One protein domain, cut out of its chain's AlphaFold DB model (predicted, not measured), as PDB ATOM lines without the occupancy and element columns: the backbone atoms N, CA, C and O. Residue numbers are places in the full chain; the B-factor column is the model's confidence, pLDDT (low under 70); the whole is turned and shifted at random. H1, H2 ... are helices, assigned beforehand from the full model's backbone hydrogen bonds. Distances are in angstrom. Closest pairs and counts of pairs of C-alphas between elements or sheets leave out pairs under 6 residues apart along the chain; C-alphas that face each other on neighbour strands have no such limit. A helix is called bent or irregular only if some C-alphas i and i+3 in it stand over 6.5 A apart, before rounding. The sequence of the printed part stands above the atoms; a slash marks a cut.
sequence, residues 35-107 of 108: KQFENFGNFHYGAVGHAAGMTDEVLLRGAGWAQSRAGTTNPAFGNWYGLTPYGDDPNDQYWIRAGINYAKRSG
ATOM      1  N   LYS A  35     135.787 175.538 128.935       93.50
ATOM      2  CA  LYS A  35     136.098 176.029 127.580       93.50
ATOM      3  C   LYS A  35     135.571 177.443 127.322       93.50
ATOM      4  O   LYS A  35     136.185 178.195 126.580       93.50
ATOM      5  N   GLN A  36     134.488 177.842 127.990       96.19
ATOM      6  CA  GLN A  36     133.924 179.191 127.899       96.19
ATOM      7  C   GLN A  36     134.886 180.306 128.350       96.19
ATOM      8  O   GLN A  36     134.655 181.469 128.031       96.19
ATOM      9  N   PHE A  37     135.958 179.975 129.080       97.00
ATOM     10  CA  PHE A  37     136.952 180.942 129.548       97.00
ATOM     11  C   PHE A  37     138.159 181.100 128.615       97.00
ATOM     12  O   PHE A  37     139.069 181.850 128.949       97.00
ATOM     13  N   GLU A  38     138.182 180.436 127.459       96.00
ATOM     14  CA  GLU A  38     139.281 180.526 126.487       96.00
ATOM     15  C   GLU A  38     139.529 181.971 126.026       96.00
ATOM     16  O   GLU A  38     140.610 182.516 126.244       96.00
ATOM     17  N   ASN A  39     138.485 182.646 125.535       98.19
ATOM     18  CA  ASN A  39     138.561 184.053 125.121       98.19
ATOM     19  C   ASN A  39     139.021 184.975 126.264       98.19
ATOM     20  O   ASN A  39     139.837 185.873 126.059       98.19
ATOM     21  N   PHE A  40     138.524 184.740 127.484       98.31
ATOM     22  CA  PHE A  40     138.951 185.490 128.667       98.31
ATOM     23  C   PHE A  40     140.431 185.250 128.987       98.31
ATOM     24  O   PHE A  40     141.148 186.202 129.280       98.31
ATOM     25  N   GLY A  41     140.901 184.004 128.909       98.19
ATOM     26  CA  GLY A  41     142.301 183.661 129.149       98.19
ATOM     27  C   GLY A  41     143.241 184.323 128.146       98.19
ATOM     28  O   GLY A  41     144.238 184.913 128.554       98.19
ATOM     29  N   ASN A  42     142.874 184.323 126.863       98.56
ATOM     30  CA  ASN A  42     143.622 184.997 125.800       98.56
ATOM     31  C   ASN A  42     143.646 186.522 125.986       98.56
ATOM     32  O   ASN A  42     144.708 187.148 125.906       98.56
ATOM     33  N   PHE A  43     142.509 187.124 126.346       98.81
ATOM     34  CA  PHE A  43     142.450 188.536 126.732       98.81
ATOM     35  C   PHE A  43     143.346 188.842 127.942       98.81
ATOM     36  O   PHE A  43     144.150 189.775 127.904       98.81
ATOM     37  N   HIS A  44     143.246 188.046 129.008       98.69
ATOM     38  CA  HIS A  44     144.025 188.210 130.234       98.69
ATOM     39  C   HIS A  44     145.532 188.080 129.972       98.69
ATOM     40  O   HIS A  44     146.311 188.898 130.456       98.69
ATOM     41  N   TYR A  45     145.941 187.094 129.165       98.62
ATOM     42  CA  TYR A  45     147.323 186.900 128.725       98.62
ATOM     43  C   TYR A  45     147.882 188.158 128.051       98.62
ATOM     44  O   TYR A  45     148.939 188.652 128.449       98.62
ATOM     45  N   GLY A  46     147.149 188.714 127.078       98.62
ATOM     46  CA  GLY A  46     147.553 189.934 126.382       98.62
ATOM     47  C   GLY A  46     147.632 191.150 127.308       98.62
ATOM     48  O   GLY A  46     148.621 191.883 127.283       98.62
ATOM     49  N   ALA A  47     146.619 191.344 128.157       98.69
ATOM     50  CA  ALA A  47     146.546 192.487 129.064       98.69
ATOM     51  C   ALA A  47     147.661 192.468 130.118       98.69
ATOM     52  O   ALA A  47     148.401 193.442 130.264       98.69
ATOM     53  N   VAL A  48     147.814 191.351 130.836       98.38
ATOM     54  CA  VAL A  48     148.804 191.238 131.913       98.38
ATOM     55  C   VAL A  48     150.222 191.154 131.359       98.38
ATOM     56  O   VAL A  48     151.130 191.740 131.940       98.38
ATOM     57  N   GLY A  49     150.422 190.482 130.223       98.12
ATOM     58  CA  GLY A  49     151.725 190.415 129.566       98.12
ATOM     59  C   GLY A  49     152.237 191.794 129.151       98.12
ATOM     60  O   GLY A  49     153.384 192.138 129.444       98.12
ATOM     61  N   HIS A  50     151.371 192.612 128.542       98.06
ATOM     62  CA  HIS A  50     151.721 193.980 128.164       98.06
ATOM     63  C   HIS A  50     151.977 194.849 129.402       98.06
ATOM     64  O   HIS A  50     152.999 195.523 129.477       98.06
ATOM     65  N   ALA A  51     151.114 194.756 130.420       96.81
ATOM     66  CA  ALA A  51     151.295 195.464 131.689       96.81
ATOM     67  C   ALA A  51     152.577 195.062 132.441       96.81
ATOM     68  O   ALA A  51     153.163 195.874 133.155       96.81
ATOM     69  N   ALA A  52     153.053 193.827 132.252       95.56
ATOM     70  CA  ALA A  52     154.341 193.356 132.755       95.56
ATOM     71  C   ALA A  52     155.545 193.869 131.932       95.56
ATOM     72  O   ALA A  52     156.688 193.542 132.254       95.56
ATOM     73  N   GLY A  53     155.308 194.664 130.884       94.56
ATOM     74  CA  GLY A  53     156.316 195.290 130.029       94.56
ATOM     75  C   GLY A  53     156.726 194.468 128.804       94.56
ATOM     76  O   GLY A  53     157.631 194.878 128.077       94.56
ATOM     77  N   MET A  54     156.114 193.304 128.562       96.06
ATOM     78  CA  MET A  54     156.438 192.489 127.388       96.06
ATOM     79  C   MET A  54     155.951 193.170 126.111       96.06
ATOM     80  O   MET A  54     154.875 193.763 126.077       96.06
ATOM     81  N   THR A  55     156.731 193.059 125.034       96.12
ATOM     82  CA  THR A  55     156.309 193.597 123.739       96.12
ATOM     83  C   THR A  55     155.152 192.781 123.170       96.12
ATOM     84  O   THR A  55     155.081 191.561 123.346       96.12
ATOM     85  N   ASP A  56     154.271 193.447 122.425       97.25
ATOM     86  CA  ASP A  56     153.130 192.809 121.763       97.25
ATOM     87  C   ASP A  56     153.559 191.617 120.902       97.25
ATOM     88  O   ASP A  56     152.916 190.574 120.907       97.25
ATOM     89  N   GLU A  57     154.674 191.750 120.179       96.06
ATOM     90  CA  GLU A  57     155.179 190.692 119.307       96.06
ATOM     91  C   GLU A  57     155.606 189.444 120.090       96.06
ATOM     92  O   GLU A  57     155.316 188.330 119.656       96.06
ATOM     93  N   VAL A  58     156.234 189.609 121.261       96.31
ATOM     94  CA  VAL A  58     156.602 188.474 122.119       96.31
ATOM     95  C   VAL A  58     155.356 187.736 122.604       96.31
ATOM     96  O   VAL A  58     155.346 186.508 122.599       96.31
ATOM     97  N   LEU A  59     154.297 188.464 122.966       98.25
ATOM     98  CA  LEU A  59     153.033 187.863 123.398       98.25
ATOM     99  C   LEU A  59     152.356 187.102 122.250       98.25
ATOM    100  O   LEU A  59     152.014 185.931 122.387       98.25
ATOM    101  N   LEU A  60     152.220 187.739 121.086       98.00
ATOM    102  CA  LEU A  60     151.527 187.150 119.938       98.00
ATOM    103  C   LEU A  60     152.267 185.925 119.382       98.00
ATOM    104  O   LEU A  60     151.628 184.933 119.036       98.00
ATOM    105  N   ARG A  61     153.606 185.957 119.325       97.25
ATOM    106  CA  ARG A  61     154.410 184.790 118.924       97.25
ATOM    107  C   ARG A  61     154.455 183.720 120.011       97.25
ATOM    108  O   ARG A  61     154.474 182.535 119.690       97.25
ATOM    109  N   GLY A  62     154.467 184.119 121.282       96.69
ATOM    110  CA  GLY A  62     154.443 183.207 122.424       96.69
ATOM    111  C   GLY A  62     153.186 182.336 122.446       96.69
ATOM    112  O   GLY A  62     153.294 181.131 122.674       96.69
ATOM    113  N   ALA A  63     152.025 182.917 122.133       96.88
ATOM    114  CA  ALA A  63     150.770 182.181 121.979       96.88
ATOM    115  C   ALA A  63     150.834 181.163 120.828       96.88
ATOM    116  O   ALA A  63     150.591 179.976 121.039       96.88
ATOM    117  N   GLY A  64     151.316 181.577 119.653       96.19
ATOM    118  CA  GLY A  64     151.529 180.665 118.525       96.19
ATOM    119  C   GLY A  64     152.511 179.528 118.820       96.19
ATOM    120  O   GLY A  64     152.293 178.378 118.432       96.19
ATOM    121  N   TRP A  65     153.578 179.807 119.575       95.38
ATOM    122  CA  TRP A  65     154.491 178.768 120.054       95.38
ATOM    123  C   TRP A  65     153.776 177.794 120.995       95.38
ATOM    124  O   TRP A  65     153.918 176.581 120.829       95.38
ATOM    125  N   ALA A  66     152.975 178.294 121.940       94.00
ATOM    126  CA  ALA A  66     152.199 177.457 122.851       94.00
ATOM    127  C   ALA A  66     151.192 176.571 122.096       94.00
ATOM    128  O   ALA A  66     151.130 175.370 122.366       94.00
ATOM    129  N   GLN A  67     150.494 177.113 121.094       92.75
ATOM    130  CA  GLN A  67     149.578 176.344 120.251       92.75
ATOM    131  C   GLN A  67     150.303 175.240 119.466       92.75
ATOM    132  O   GLN A  67     149.843 174.096 119.424       92.75
ATOM    133  N   SER A  68     151.495 175.537 118.936       91.75
ATOM    134  CA  SER A  68     152.313 174.523 118.258       91.75
ATOM    135  C   SER A  68     152.749 173.395 119.202       91.75
ATOM    136  O   SER A  68     152.767 172.228 118.812       91.75
ATOM    137  N   ARG A  69     153.045 173.717 120.470       91.38
ATOM    138  CA  ARG A  69     153.396 172.734 121.510       91.38
ATOM    139  C   ARG A  69     152.205 171.892 121.953       91.38
ATOM    140  O   ARG A  69     152.404 170.731 122.294       91.38
ATOM    141  N   ALA A  70     151.001 172.458 121.936       88.31
ATOM    142  CA  ALA A  70     149.766 171.732 122.214       88.31
ATOM    143  C   ALA A  70     149.369 170.772 121.075       88.31
ATOM    144  O   ALA A  70     148.523 169.905 121.281       88.31
ATOM    145  N   GLY A  71     149.972 170.904 119.886       87.38
ATOM    146  CA  GLY A  71     149.660 170.069 118.724       87.38
ATOM    147  C   GLY A  71     148.310 170.396 118.080       87.38
ATOM    148  O   GLY A  71     147.773 169.577 117.342       87.38
ATOM    149  N   THR A  72     147.755 171.578 118.361       82.88
ATOM    150  CA  THR A  72     146.436 172.013 117.874       82.88
ATOM    151  C   THR A  72     146.515 173.053 116.755       82.88
ATOM    152  O   THR A  72     145.481 173.521 116.289       82.88
ATOM    153  N   THR A  73     147.720 173.420 116.300       82.00
ATOM    154  CA  THR A  73     147.908 174.365 115.190       82.00
ATOM    155  C   THR A  73     147.290 173.836 113.895       82.00
ATOM    156  O   THR A  73     147.646 172.760 113.414       82.00
ATOM    157  N   ASN A  74     146.429 174.643 113.270       88.56
ATOM    158  CA  ASN A  74     146.046 174.447 111.876       88.56
ATOM    159  C   ASN A  74     147.195 174.923 110.963       88.56
ATOM    160  O   ASN A  74     147.610 176.078 111.093       88.56
ATOM    161  N   PRO A  75     147.694 174.107 110.012       86.62
ATOM    162  CA  PRO A  75     148.767 174.509 109.097       86.62
ATOM    163  C   PRO A  75     148.501 175.820 108.338       86.62
ATOM    164  O   PRO A  75     149.443 176.545 108.023       86.62
ATOM    165  N   ALA A  76     147.231 176.158 108.086       88.88
ATOM    166  CA  ALA A  76     146.836 177.410 107.439       88.88
ATOM    167  C   ALA A  76     147.194 178.666 108.257       88.88
ATOM    168  O   ALA A  76     147.300 179.754 107.697       88.88
ATOM    169  N   PHE A  77     147.395 178.531 109.570       89.12
ATOM    170  CA  PHE A  77     147.746 179.637 110.466       89.12
ATOM    171  C   PHE A  77     149.259 179.910 110.500       89.12
ATOM    172  O   PHE A  77     149.702 180.906 111.075       89.12
ATOM    173  N   GLY A  78     150.063 179.062 109.852       89.88
ATOM    174  CA  GLY A  78     151.511 179.212 109.761       89.88
ATOM    175  C   GLY A  78     152.247 178.747 111.018       89.88
ATOM    176  O   GLY A  78     151.840 177.802 111.686       89.88
ATOM    177  N   ASN A  79     153.370 179.400 111.322       90.19
ATOM    178  CA  ASN A  79     154.270 179.036 112.419       90.19
ATOM    179  C   ASN A  79     154.617 180.264 113.265       90.19
ATOM    180  O   ASN A  79     154.607 181.388 112.766       90.19
ATOM    181  N   TRP A  80     155.031 180.049 114.514       90.44
ATOM    182  CA  TRP A  80     155.327 181.128 115.472       90.44
ATOM    183  C   TRP A  80     156.477 182.062 115.059       90.44
ATOM    184  O   TRP A  80     156.501 183.236 115.428       90.44
ATOM    185  N   TYR A  81     157.404 181.571 114.235       89.62
ATOM    186  CA  TYR A  81     158.495 182.351 113.637       89.62
ATOM    187  C   TYR A  81     158.133 182.967 112.269       89.62
ATOM    188  O   TYR A  81     158.959 183.639 111.661       89.62
ATOM    189  N   GLY A  82     156.913 182.742 111.774       89.62
ATOM    190  CA  GLY A  82     156.425 183.236 110.488       89.62
ATOM    191  C   GLY A  82     155.682 184.572 110.584       89.62
ATOM    192  O   GLY A  82     155.953 185.394 111.464       89.62
ATOM    193  N   LEU A  83     154.744 184.768 109.653       89.00
ATOM    194  CA  LEU A  83     153.814 185.900 109.619       89.00
ATOM    195  C   LEU A  83     152.623 185.677 110.559       89.00
ATOM    196  O   LEU A  83     152.326 184.550 110.951       89.00
ATOM    197  N   THR A  84     151.915 186.760 110.887       85.56
ATOM    198  CA  THR A  84     150.654 186.710 111.646       85.56
ATOM    199  C   THR A  84     149.664 185.768 110.936       85.56
ATOM    200  O   THR A  84     149.555 185.881 109.712       85.56
ATOM    201  N   PRO A  85     148.931 184.886 111.643       90.88
ATOM    202  CA  PRO A  85     148.704 184.837 113.095       90.88
ATOM    203  C   PRO A  85     149.766 184.067 113.901       90.88
ATOM    204  O   PRO A  85     149.519 183.698 115.041       90.88
ATOM    205  N   TYR A  86     150.958 183.837 113.344       94.56
ATOM    206  CA  TYR A  86     152.068 183.168 114.030       94.56
ATOM    207  C   TYR A  86     151.754 181.710 114.421       94.56
ATOM    208  O   TYR A  86     152.268 181.204 115.411       94.56
ATOM    209  N   GLY A  87     150.919 181.000 113.657       92.19
ATOM    210  CA  GLY A  87     150.525 179.615 113.963       92.19
ATOM    211  C   GLY A  87     149.507 179.467 115.099       92.19
ATOM    212  O   GLY A  87     149.167 178.340 115.475       92.19
ATOM    213  N   ASP A  88     149.019 180.583 115.635       95.31
ATOM    214  CA  ASP A  88     147.957 180.640 116.632       95.31
ATOM    215  C   ASP A  88     146.568 180.724 115.977       95.31
ATOM    216  O   ASP A  88     146.459 181.077 114.798       95.31
ATOM    217  N   ASP A  89     145.503 180.409 116.717       95.44
ATOM    218  CA  ASP A  89     144.143 180.580 116.205       95.44
ATOM    219  C   ASP A  89     143.851 182.086 115.989       95.44
ATOM    220  O   ASP A  89     144.137 182.908 116.866       95.44
ATOM    221  N   PRO A  90     143.304 182.508 114.829       96.19
ATOM    222  CA  PRO A  90     142.988 183.913 114.580       96.19
ATOM    223  C   PRO A  90     142.049 184.554 115.615       96.19
ATOM    224  O   PRO A  90     142.191 185.747 115.900       96.19
ATOM    225  N   ASN A  91     141.104 183.799 116.186       96.75
ATOM    226  CA  ASN A  91     140.239 184.279 117.263       96.75
ATOM    227  C   ASN A  91     141.039 184.487 118.557       96.75
ATOM    228  O   ASN A  91     140.865 185.505 119.230       96.75
ATOM    229  N   ASP A  92     141.964 183.586 118.875       97.06
ATOM    230  CA  ASP A  92     142.814 183.713 120.062       97.06
ATOM    231  C   ASP A  92     143.728 184.941 119.949       97.06
ATOM    232  O   ASP A  92     143.752 185.790 120.847       97.06
ATOM    233  N   GLN A  93     144.349 185.144 118.782       97.38
ATOM    234  CA  GLN A  93     145.112 186.356 118.459       97.38
ATOM    235  C   GLN A  93     144.281 187.634 118.588       97.38
ATOM    236  O   GLN A  93     144.794 188.660 119.045       97.38
ATOM    237  N   TYR A  94     143.012 187.602 118.173       98.44
ATOM    238  CA  TYR A  94     142.111 188.741 118.326       98.44
ATOM    239  C   TYR A  94     141.925 189.103 119.806       98.44
ATOM    240  O   TYR A  94     142.098 190.270 120.174       98.44
ATOM    241  N   TRP A  95     141.656 188.122 120.672       98.75
ATOM    242  CA  TRP A  95     141.480 188.362 122.107       98.75
ATOM    243  C   TRP A  95     142.768 188.813 122.797       98.75
ATOM    244  O   TRP A  95     142.723 189.747 123.599       98.75
ATOM    245  N   ILE A  96     143.922 188.251 122.428       98.75
ATOM    246  CA  ILE A  96     145.229 188.706 122.928       98.75
ATOM    247  C   ILE A  96     145.456 190.179 122.568       98.75
ATOM    248  O   ILE A  96     145.805 190.987 123.433       98.75
ATOM    249  N   ARG A  97     145.194 190.571 121.313       98.69
ATOM    250  CA  ARG A  97     145.292 191.976 120.875       98.69
ATOM    251  C   ARG A  97     144.309 192.876 121.616       98.69
ATOM    252  O   ARG A  97     144.671 193.999 121.963       98.69
ATOM    253  N   ALA A  98     143.091 192.406 121.877       98.81
ATOM    254  CA  ALA A  98     142.114 193.148 122.669       98.81
ATOM    255  C   ALA A  98     142.624 193.403 124.099       98.81
ATOM    256  O   ALA A  98     142.519 194.530 124.584       98.81
ATOM    257  N   GLY A  99     143.248 192.404 124.729       98.81
ATOM    258  CA  GLY A  99     143.891 192.533 126.039       98.81
ATOM    259  C   GLY A  99     145.048 193.530 126.051       98.81
ATOM    260  O   GLY A  99     145.087 194.430 126.887       98.81
ATOM    261  N   ILE A 100     145.954 193.429 125.074       98.81
ATOM    262  CA  ILE A 100     147.063 194.380 124.888       98.81
ATOM    263  C   ILE A 100     146.527 195.812 124.742       98.81
ATOM    264  O   ILE A 100     146.980 196.734 125.420       98.81
ATOM    265  N   ASN A 101     145.535 196.009 123.870       98.69
ATOM    266  CA  ASN A 101     144.935 197.321 123.634       98.69
ATOM    267  C   ASN A 101     144.244 197.874 124.882       98.69
ATOM    268  O   ASN A 101     144.282 199.083 125.113       98.69
ATOM    269  N   TYR A 102     143.617 197.008 125.678       98.62
ATOM    270  CA  TYR A 102     143.058 197.386 126.970       98.62
ATOM    271  C   TYR A 102     144.154 197.898 127.913       98.62
ATOM    272  O   TYR A 102     144.040 199.024 128.390       98.62
ATOM    273  N   ALA A 103     145.249 197.151 128.096       98.25
ATOM    274  CA  ALA A 103     146.359 197.562 128.961       98.25
ATOM    275  C   ALA A 103     146.943 198.929 128.557       98.25
ATOM    276  O   ALA A 103     147.057 199.819 129.401       98.25
ATOM    277  N   LYS A 104     147.185 199.143 127.256       97.88
ATOM    278  CA  LYS A 104     147.654 200.433 126.717       97.88
ATOM    279  C   LYS A 104     146.717 201.591 127.052       97.88
ATOM    280  O   LYS A 104     147.150 202.654 127.487       97.88
ATOM    281  N   ARG A 105     145.407 201.398 126.853       98.00
ATOM    282  CA  ARG A 105     144.385 202.419 127.167       98.00
ATOM    283  C   ARG A 105     144.282 202.690 128.666       98.00
ATOM    284  O   ARG A 105     143.918 203.796 129.051       98.00
ATOM    285  N   SER A 106     144.613 201.703 129.491       96.81
ATOM    286  CA  SER A 106     144.672 201.814 130.949       96.81
ATOM    287  C   SER A 106     145.976 202.429 131.477       96.81
ATOM    288  O   SER A 106     146.111 202.576 132.689       96.81
ATOM    289  N   GLY A 107     146.905 202.829 130.601       94.56
ATOM    290  CA  GLY A 107     148.128 203.546 130.975       94.56
ATOM    291  C   GLY A 107     149.337 202.658 131.276       94.56
ATOM    292  O   GLY A 107     150.274 203.136 131.920       94.56
TER     293      GLY A 107
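What this domain is: This is residues 35 to 107 of the 108 residues of the protein "Ntox44 domain-containing protein" of Hafnia alvei (UniProt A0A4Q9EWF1). The domain is a small up-and-down bundle of three helices, each running against the one before it: H1 and H3 pack closely and run the same way, while H2 runs against both and meets them through fewer residues. A long stretch with no named element, residues 71 to 89, folds back from the end of H2 to the beginning of H3. The printed part has 73 residues with three named helices, H1, H2 and H3 in that order along the chain, and no named strand; the class is all helix. The whole is compact, with a radius of gyration of the C-alphas of 11.6 A, and spans 36 by 27 by 16 A.

How they stand to each other: H1, residues 35 to 51, and H2, residues 56 to 70, form a helical hairpin. They touch through residues 45 to 50 of H1 and 56 to 59 of H2 alone, where the closest C-alphas, those of Gly 46 and Leu 59, are 6.6 A apart. They run opposite ways at a tilt of 37 degrees, only just steep. H3, residues 90 to 105, touches H1 with 41 pairs of C-alphas within 8 A; the closest, those of Ala 47 and Gly 99, are 4.0 A apart. These two run the same way at a steep tilt of 41 degrees. H2 and H3 are also a helical hairpin, opposite ways at a shallow tilt of 32 degrees. H3 touches H2 with residues 93 to 100 alone, and the closest C-alphas, those of Leu 60 and Gln 93, are 6.6 A apart. The packing of the three helices is mostly crossed, but only just, with one of the three pairs at a shallow tilt. In H2 and H3 every O i to N i+4 pair is within hydrogen-bond range; in H1 11 of 13 are.

Where its parts are: H1 begins at C-alpha 35, (136.098, 176.029, 127.580), and is 25.0 A long from first to last C-alpha. It is irregular: the C-alphas of Gln 36 and Asn 39 are 7.3 A apart. H2, from Asp 56 to Ala 70, is 21.3 A long and begins at C-alpha 56, (153.130, 192.809, 121.763). H3, from Pro 90 to Arg 105, is 22.4 A long and ends at C-alpha 105, (144.385, 202.419, 127.167).

The domain as a whole: The two C-alphas farthest apart, those of Pro 75 and Gly 107, are 36.4 A apart. The printed part has no cut. The link from H1 to H2 is tight, with 4 residues, and the link from H2 to H3 is long, with 19. The mean pLDDT of the printed part is 94.9, and no printed residue is under 70.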